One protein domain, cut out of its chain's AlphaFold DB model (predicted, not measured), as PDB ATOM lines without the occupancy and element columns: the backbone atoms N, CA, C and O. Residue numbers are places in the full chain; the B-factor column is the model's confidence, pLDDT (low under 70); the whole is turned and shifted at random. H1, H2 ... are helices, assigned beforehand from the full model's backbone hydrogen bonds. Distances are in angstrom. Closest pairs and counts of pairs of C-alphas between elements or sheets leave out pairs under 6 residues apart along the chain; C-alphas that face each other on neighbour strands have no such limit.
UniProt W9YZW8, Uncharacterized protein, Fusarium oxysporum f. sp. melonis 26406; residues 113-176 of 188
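What this domain is: This is residues 113 to 176 of the 188 residues of an uncharacterized protein of Fusarium oxysporum f. sp. melonis 26406 (UniProt W9YZW8). Two longer helices, H1 and H2, make an L-shaped corner, H1's end near H2's start, and the chain folds back along one side with short H3 packed on H2 and short H4 near H1. Residues 113 to 118 stick out as a free tail. The printed part has 64 residues with four named helices, H1 to H4, and no named strand: all helix. It is only just loose, close to compact, with a radius of gyration of the C-alphas of 13.3 A and spans of 36 by 29 by 25 A.

Where its parts are: H1, residues 122 to 133, begins at C-alpha 122 (187.692, 165.758, 232.880) and is 16.3 A long. H2, residues 144 to 156, is 18.5 A long. H3 is residues 161 to 165, 7.2 A; H4 is residues 170 to 174, 6.2 A, ending at C-alpha 174 (199.002, 172.266, 236.449).

How they stand to each other: H1 and H2 are close but not clearly touching, about perpendicular at 79 degrees; their closest C-alphas, Trp 132 and Gln 145, are 7.3 A apart. H2 and H3 touch, closest at the C-alphas of Gln 146 and Ser 163, 5.5 A. H1 and H4 are close but not clearly touching, closest at the C-alphas of His 129 and Gly 173, 7.8 A. H3 and H4 are only just apart, at 8.5 A between closest C-alphas. Every O i to N i+4 pair is within hydrogen-bond range in H1, H2 and H4; H3 has 0 of 1, and 1 of 2 O i to N i+3 pairs.

The domain as a whole: The farthest C-alphas, Asp 120 and Gly 157, are 36.8 A apart. The printed part has no cut, and no link is long. Residues 140 to 142 have pLDDT under 70.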
ATOM      1  N   TRP A 113     173.966 171.301 251.532       76.06
ATOM      2  CA  TRP A 113     175.109 170.424 251.825       76.06
ATOM      3  C   TRP A 113     175.138 169.164 250.957       76.06
ATOM      4  O   TRP A 113     176.102 168.394 251.025       76.06
ATOM      5  N   ASN A 114     174.102 168.918 250.149       82.81
ATOM      6  CA  ASN A 114     174.085 167.759 249.273       82.81
ATOM      7  C   ASN A 114     175.061 167.953 248.103       82.81
ATOM      8  O   ASN A 114     175.112 169.020 247.485       82.81
ATOM      9  N   PRO A 115     175.829 166.909 247.749       80.69
ATOM     10  CA  PRO A 115     176.710 166.978 246.601       80.69
ATOM     11  C   PRO A 115     175.895 167.139 245.319       80.69
ATOM     12  O   PRO A 115     174.847 166.510 245.130       80.69
ATOM     13  N   GLY A 116     176.419 167.944 244.403       80.88
ATOM     14  CA  GLY A 116     175.852 168.085 243.079       80.88
ATOM     15  C   GLY A 116     175.917 166.802 242.260       80.88
ATOM     16  O   GLY A 116     176.590 165.826 242.598       80.88
ATOM     17  N   LYS A 117     175.197 166.802 241.134       81.25
ATOM     18  CA  LYS A 117     175.255 165.683 240.189       81.25
ATOM     19  C   LYS A 117     176.677 165.543 239.654       81.25
ATOM     20  O   LYS A 117     177.227 166.498 239.112       81.25
ATOM     21  N   HIS A 118     177.222 164.336 239.770       79.12
ATOM     22  CA  HIS A 118     178.516 163.975 239.207       79.12
ATOM     23  C   HIS A 118     178.546 164.251 237.696       79.12
ATOM     24  O   HIS A 118     177.660 163.790 236.969       79.12
ATOM     25  N   LYS A 119     179.554 164.997 237.234       82.00
ATOM     26  CA  LYS A 119     179.844 165.200 235.809       82.00
ATOM     27  C   LYS A 119     180.886 164.187 235.338       82.00
ATOM     28  O   LYS A 119     181.733 163.754 236.112       82.00
ATOM     29  N   ASP A 120     180.841 163.802 234.068       76.94
ATOM     30  CA  ASP A 120     181.719 162.747 233.560       76.94
ATOM     31  C   ASP A 120     183.158 163.246 233.308       76.94
ATOM     32  O   ASP A 120     183.405 164.226 232.603       76.94
ATOM     33  N   GLY A 121     184.138 162.513 233.847       75.75
ATOM     34  CA  GLY A 121     185.552 162.618 233.476       75.75
ATOM     35  C   GLY A 121     186.211 163.975 233.763       75.75
ATOM     36  O   GLY A 121     186.186 164.481 234.882       75.75
ATOM     37  N   ALA A 122     186.878 164.543 232.751       79.00
ATOM     38  CA  ALA A 122     187.692 165.758 232.880       79.00
ATOM     39  C   ALA A 122     186.873 167.030 233.173       79.00
ATOM     40  O   ALA A 122     187.423 168.015 233.664       79.00
ATOM     41  N   GLU A 123     185.568 167.023 232.895       81.25
ATOM     42  CA  GLU A 123     184.700 168.170 233.168       81.25
ATOM     43  C   GLU A 123     184.524 168.403 234.669       81.25
ATOM     44  O   GLU A 123     184.595 169.548 235.106       81.25
ATOM     45  N   GLN A 124     184.402 167.336 235.468       83.62
ATOM     46  CA  GLN A 124     184.309 167.444 236.927       83.62
ATOM     47  C   GLN A 124     185.587 168.054 237.523       83.62
ATOM     48  O   GLN A 124     185.522 168.901 238.409       83.62
ATOM     49  N   TRP A 125     186.754 167.670 236.999       83.50
ATOM     50  CA  TRP A 125     188.041 168.229 237.417       83.50
ATOM     51  C   TRP A 125     188.159 169.722 237.122       83.50
ATOM     52  O   TRP A 125     188.601 170.485 237.982       83.50
ATOM     53  N   ASN A 126     187.751 170.137 235.922       83.81
ATOM     54  CA  ASN A 126     187.762 171.543 235.530       83.81
ATOM     55  C   ASN A 126     186.796 172.368 236.380       83.81
ATOM     56  O   ASN A 126     187.147 173.467 236.796       83.81
ATOM     57  N   ASP A 127     185.613 171.831 236.673       84.94
ATOM     58  CA  ASP A 127     184.637 172.481 237.543       84.94
ATOM     59  C   ASP A 127     185.197 172.699 238.947       84.94
ATOM     60  O   ASP A 127     185.222 173.829 239.420       84.94
ATOM     61  N   VAL A 128     185.737 171.655 239.583       84.88
ATOM     62  CA  VAL A 128     186.336 171.766 240.925       84.88
ATOM     63  C   VAL A 128     187.476 172.775 240.924       84.88
ATOM     64  O   VAL A 128     187.558 173.630 241.809       84.88
ATOM     65  N   HIS A 129     188.339 172.708 239.912       83.44
ATOM     66  CA  HIS A 129     189.455 173.629 239.780       83.44
ATOM     67  C   HIS A 129     188.977 175.081 239.621       83.44
ATOM     68  O   HIS A 129     189.515 175.978 240.270       83.44
ATOM     69  N   ASN A 130     187.959 175.328 238.795       83.50
ATOM     70  CA  ASN A 130     187.435 176.666 238.524       83.50
ATOM     71  C   ASN A 130     186.667 177.234 239.718       83.50
ATOM     72  O   ASN A 130     186.921 178.373 240.107       83.50
ATOM     73  N   THR A 131     185.800 176.434 240.339       85.25
ATOM     74  CA  THR A 131     185.051 176.819 241.537       85.25
ATOM     75  C   THR A 131     185.990 177.138 242.691       85.25
ATOM     76  O   THR A 131     185.804 178.142 243.371       85.25
ATOM     77  N   TRP A 132     187.055 176.355 242.894       84.81
ATOM     78  CA  TRP A 132     188.035 176.689 243.926       84.81
ATOM     79  C   TRP A 132     188.925 177.879 243.541       84.81
ATOM     80  O   TRP A 132     189.267 178.691 244.396       84.81
ATOM     81  N   SER A 133     189.294 178.036 242.267       81.50
ATOM     82  CA  SER A 133     190.111 179.169 241.797       81.50
ATOM     83  C   SER A 133     189.355 180.501 241.817       81.50
ATOM     84  O   SER A 133     189.964 181.566 241.933       81.50
ATOM     85  N   SER A 134     188.031 180.476 241.700       80.38
ATOM     86  CA  SER A 134     187.162 181.654 241.713       80.38
ATOM     87  C   SER A 134     185.839 181.326 242.412       80.38
ATOM     88  O   SER A 134     184.820 181.180 241.742       80.38
ATOM     89  N   PRO A 135     185.850 181.203 243.752       78.38
ATOM     90  CA  PRO A 135     184.653 180.858 244.498       78.38
ATOM     91  C   PRO A 135     183.652 182.007 244.450       78.38
ATOM     92  O   PRO A 135     184.036 183.175 244.412       78.38
ATOM     93  N   GLU A 136     182.362 181.690 244.486       77.31
ATOM     94  CA  GLU A 136     181.293 182.689 244.365       77.31
ATOM     95  C   GLU A 136     181.271 183.678 245.538       77.31
ATOM     96  O   GLU A 136     180.962 184.855 245.363       77.31
ATOM     97  N   TRP A 137     181.700 183.235 246.724       75.62
ATOM     98  CA  TRP A 137     181.874 184.082 247.909       75.62
ATOM     99  C   TRP A 137     183.147 184.942 247.865       75.62
ATOM    100  O   TRP A 137     183.487 185.633 248.828       75.62
ATOM    101  N   ASN A 138     183.886 184.915 246.757       75.50
ATOM    102  CA  ASN A 138     184.948 185.864 246.490       75.50
ATOM    103  C   ASN A 138     184.307 187.192 246.071       75.50
ATOM    104  O   ASN A 138     184.192 187.476 244.882       75.50
ATOM    105  N   GLU A 139     183.874 188.000 247.044       71.44
ATOM    106  CA  GLU A 139     183.257 189.332 246.877       71.44
ATOM    107  C   GLU A 139     184.218 190.381 246.249       71.44
ATOM    108  O   GLU A 139     184.377 191.496 246.744       71.44
ATOM    109  N   GLY A 140     184.948 190.026 245.190       63.06
ATOM    110  CA  GLY A 140     185.915 190.874 244.493       63.06
ATOM    111  C   GLY A 140     187.246 191.090 245.221       63.06
ATOM    112  O   GLY A 140     188.056 191.886 244.751       63.06
ATOM    113  N   ARG A 141     187.497 190.412 246.351       63.81
ATOM    114  CA  ARG A 141     188.696 190.634 247.188       63.81
ATOM    115  C   ARG A 141     189.902 189.768 246.810       63.81
ATOM    116  O   ARG A 141     191.037 190.165 247.062       63.81
ATOM    117  N   GLY A 142     189.688 188.638 246.137       67.81
ATOM    118  CA  GLY A 142     190.756 187.778 245.614       67.81
ATOM    119  C   GLY A 142     191.491 186.938 246.669       67.81
ATOM    120  O   GLY A 142     192.534 186.354 246.364       67.81
ATOM    121  N   ASP A 143     190.991 186.888 247.902       74.94
ATOM    122  CA  ASP A 143     191.613 186.218 249.051       74.94
ATOM    123  C   ASP A 143     190.706 185.194 249.749       74.94
ATOM    124  O   ASP A 143     191.143 184.546 250.697       74.94
ATOM    125  N   ALA A 144     189.496 184.971 249.238       81.31
ATOM    126  CA  ALA A 144     188.492 184.089 249.827       81.31
ATOM    127  C   ALA A 144     189.003 182.676 250.181       81.31
ATOM    128  O   ALA A 144     188.703 182.164 251.261       81.31
ATOM    129  N   GLN A 145     189.803 182.048 249.312       84.56
ATOM    130  CA  GLN A 145     190.384 180.725 249.585       84.56
ATOM    131  C   GLN A 145     191.378 180.778 250.743       84.56
ATOM    132  O   GLN A 145     191.419 179.887 251.590       84.56
ATOM    133  N   GLN A 146     192.188 181.835 250.775       83.00
ATOM    134  CA  GLN A 146     193.219 182.020 251.783       83.00
ATOM    135  C   GLN A 146     192.584 182.272 253.150       83.00
ATOM    136  O   GLN A 146     192.925 181.580 254.098       83.00
ATOM    137  N   THR A 147     191.581 183.150 253.231       83.25
ATOM    138  CA  THR A 147     190.828 183.413 254.467       83.25
ATOM    139  C   THR A 147     190.118 182.164 254.997       83.25
ATOM    140  O   THR A 147     190.087 181.932 256.208       83.25
ATOM    141  N   PHE A 148     189.569 181.333 254.105       84.50
ATOM    142  CA  PHE A 148     188.947 180.069 254.488       84.50
ATOM    143  C   PHE A 148     189.970 179.098 255.096       84.50
ATOM    144  O   PHE A 148     189.775 178.609 256.210       84.50
ATOM    145  N   VAL A 149     191.093 178.863 254.409       85.06
ATOM    146  CA  VAL A 149     192.155 177.965 254.897       85.06
ATOM    147  C   VAL A 149     192.830 178.513 256.158       85.06
ATOM    148  O   VAL A 149     193.149 177.736 257.057       85.06
ATOM    149  N   ASP A 150     192.985 179.832 256.273       84.81
ATOM    150  CA  ASP A 150     193.512 180.504 257.465       84.81
ATOM    151  C   ASP A 150     192.635 180.232 258.687       84.81
ATOM    152  O   ASP A 150     193.145 179.860 259.744       84.81
ATOM    153  N   SER A 151     191.314 180.338 258.522       83.69
ATOM    154  CA  SER A 151     190.345 180.099 259.596       83.69
ATOM    155  C   SER A 151     190.404 178.652 260.100       83.69
ATOM    156  O   SER A 151     190.340 178.395 261.301       83.69
ATOM    157  N   TRP A 152     190.578 177.686 259.197       82.12
ATOM    158  CA  TRP A 152     190.799 176.284 259.567       82.12
ATOM    159  C   TRP A 152     192.155 176.083 260.241       82.12
ATOM    160  O   TRP A 152     192.243 175.455 261.294       82.12
ATOM    161  N   SER A 153     193.216 176.651 259.675       85.75
ATOM    162  CA  SER A 153     194.554 176.562 260.249       85.75
ATOM    163  C   SER A 153     194.610 177.123 261.673       85.75
ATOM    164  O   SER A 153     195.316 176.569 262.514       85.75
ATOM    165  N   GLU A 154     193.893 178.210 261.956       84.81
ATOM    166  CA  GLU A 154     193.807 178.804 263.291       84.81
ATOM    167  C   GLU A 154     193.021 177.910 264.257       84.81
ATOM    168  O   GLU A 154     193.529 177.569 265.324       84.81
ATOM    169  N   ASN A 155     191.830 177.453 263.857       85.94
ATOM    170  CA  ASN A 155     190.965 176.633 264.709       85.94
ATOM    171  C   ASN A 155     191.547 175.245 265.021       85.94
ATOM    172  O   ASN A 155     191.336 174.719 266.114       85.94
ATOM    173  N   PHE A 156     192.289 174.654 264.083       83.19
ATOM    174  CA  PHE A 156     192.896 173.328 264.241       83.19
ATOM    175  C   PHE A 156     194.388 173.369 264.609       83.19
ATOM    176  O   PHE A 156     194.998 172.322 264.832       83.19
ATOM    177  N   GLY A 157     194.986 174.562 264.698       81.62
ATOM    178  CA  GLY A 157     196.393 174.748 265.065       81.62
ATOM    179  C   GLY A 157     197.393 174.226 264.025       81.62
ATOM    180  O   GLY A 157     198.493 173.817 264.393       81.62
ATOM    181  N   TRP A 158     197.033 174.213 262.737       76.44
ATOM    182  CA  TRP A 158     197.829 173.589 261.663       76.44
ATOM    183  C   TRP A 158     198.983 174.446 261.117       76.44
ATOM    184  O   TRP A 158     199.795 173.960 260.332       76.44
ATOM    185  N   GLY A 159     199.140 175.677 261.598       71.62
ATOM    186  CA  GLY A 159     200.228 176.569 261.194       71.62
ATOM    187  C   GLY A 159     200.073 177.136 259.773       71.62
ATOM    188  O   GLY A 159     199.414 176.579 258.903       71.62
ATOM    189  N   LYS A 160     200.729 178.273 259.512       71.19
ATOM    190  CA  LYS A 160     200.490 179.119 258.319       71.19
ATOM    191  C   LYS A 160     200.962 178.547 256.974       71.19
ATOM    192  O   LYS A 160     200.804 179.200 255.949       71.19
ATOM    193  N   ALA A 161     201.557 177.356 256.952       70.44
ATOM    194  CA  ALA A 161     202.073 176.761 255.717       70.44
ATOM    195  C   ALA A 161     200.951 176.416 254.718       70.44
ATOM    196  O   ALA A 161     201.156 176.486 253.510       70.44
ATOM    197  N   LEU A 162     199.753 176.081 255.207       70.88
ATOM    198  CA  LEU A 162     198.611 175.724 254.355       70.88
ATOM    199  C   LEU A 162     197.995 176.941 253.653       70.88
ATOM    200  O   LEU A 162     197.505 176.832 252.530       70.88
ATOM    201  N   SER A 163     198.095 178.114 254.273       71.19
ATOM    202  CA  SER A 163     197.632 179.398 253.747       71.19
ATOM    203  C   SER A 163     198.306 179.776 252.429       71.19
ATOM    204  O   SER A 163     197.673 180.333 251.535       71.19
ATOM    205  N   GLU A 164     199.593 179.450 252.289       72.88
ATOM    206  CA  GLU A 164     200.374 179.720 251.076       72.88
ATOM    207  C   GLU A 164     199.961 178.812 249.909       72.88
ATOM    208  O   GLU A 164     200.085 179.187 248.742       72.88
ATOM    209  N   VAL A 165     199.419 177.632 250.219       74.38
ATOM    210  CA  VAL A 165     198.973 176.636 249.237       74.38
ATOM    211  C   VAL A 165     197.486 176.803 248.891       74.38
ATOM    212  O   VAL A 165     197.039 176.333 247.845       74.38
ATOM    213  N   ALA A 166     196.725 177.548 249.701       77.62
ATOM    214  CA  ALA A 166     195.293 177.802 249.509       77.62
ATOM    215  C   ALA A 166     194.952 178.412 248.137       77.62
ATOM    216  O   ALA A 166     193.910 178.112 247.557       77.62
ATOM    217  N   LYS A 167     195.860 179.228 247.587       73.94
ATOM    218  CA  LYS A 167     195.716 179.890 246.279       73.94
ATOM    219  C   LYS A 167     196.077 179.008 245.076       73.94
ATOM    220  O   LYS A 167     196.255 179.551 243.992       73.94
ATOM    221  N   LEU A 168     196.213 177.690 245.263       77.56
ATOM    222  CA  LEU A 168     196.714 176.737 244.264       77.56
ATOM    223  C   LEU A 168     197.984 177.248 243.554       77.56
ATOM    224  O   LEU A 168     197.924 177.822 242.465       77.56
ATOM    225  N   PRO A 169     199.175 177.034 244.145       78.69
ATOM    226  CA  PRO A 169     200.436 177.346 243.485       78.69
ATOM    227  C   PRO A 169     200.480 176.754 242.073       78.69
ATOM    228  O   PRO A 169     199.995 175.646 241.861       78.69
ATOM    229  N   LYS A 170     201.098 177.453 241.111       78.88
ATOM    230  CA  LYS A 170     201.071 177.084 239.677       78.88
ATOM    231  C   LYS A 170     201.312 175.595 239.406       78.88
ATOM    232  O   LYS A 170     200.555 174.979 238.671       78.88
ATOM    233  N   LEU A 171     202.322 175.016 240.055       77.50
ATOM    234  CA  LEU A 171     202.689 173.609 239.878       77.50
ATOM    235  C   LEU A 171     201.624 172.632 240.417       77.50
ATOM    236  O   LEU A 171     201.498 171.521 239.912       77.50
ATOM    237  N   LEU A 172     200.872 173.039 241.444       78.00
ATOM    238  CA  LEU A 172     199.735 172.288 241.975       78.00
ATOM    239  C   LEU A 172     198.522 172.402 241.046       78.00
ATOM    240  O   LEU A 172     197.850 171.404 240.825       78.00
ATOM    241  N   GLY A 173     198.277 173.588 240.476       77.56
ATOM    242  CA  GLY A 173     197.211 173.803 239.490       77.56
ATOM    243  C   GLY A 173     197.427 172.992 238.213       77.56
ATOM    244  O   GLY A 173     196.533 172.275 237.778       77.56
ATOM    245  N   GLU A 174     198.644 173.013 237.666       80.56
ATOM    246  CA  GLU A 174     199.002 172.266 236.449       80.56
ATOM    247  C   GLU A 174     198.863 170.747 236.608       80.56
ATOM    248  O   GLU A 174     198.592 170.050 235.635       80.56
ATOM    249  N   ARG A 175     199.035 170.230 237.830       79.00
ATOM    250  CA  ARG A 175     198.985 168.793 238.134       79.00
ATOM    251  C   ARG A 175     197.730 168.379 238.894       79.00
ATOM    252  O   ARG A 175     197.669 167.258 239.390       79.00
ATOM    253  N   PHE A 176     196.742 169.263 239.015       75.56
ATOM    254  CA  PHE A 176     195.579 169.041 239.870       75.56
ATOM    255  C   PHE A 176     194.837 167.743 239.512       75.56
ATOM    256  O   PHE A 176     194.549 166.943 240.395       75.56
TER     257      PHE A 176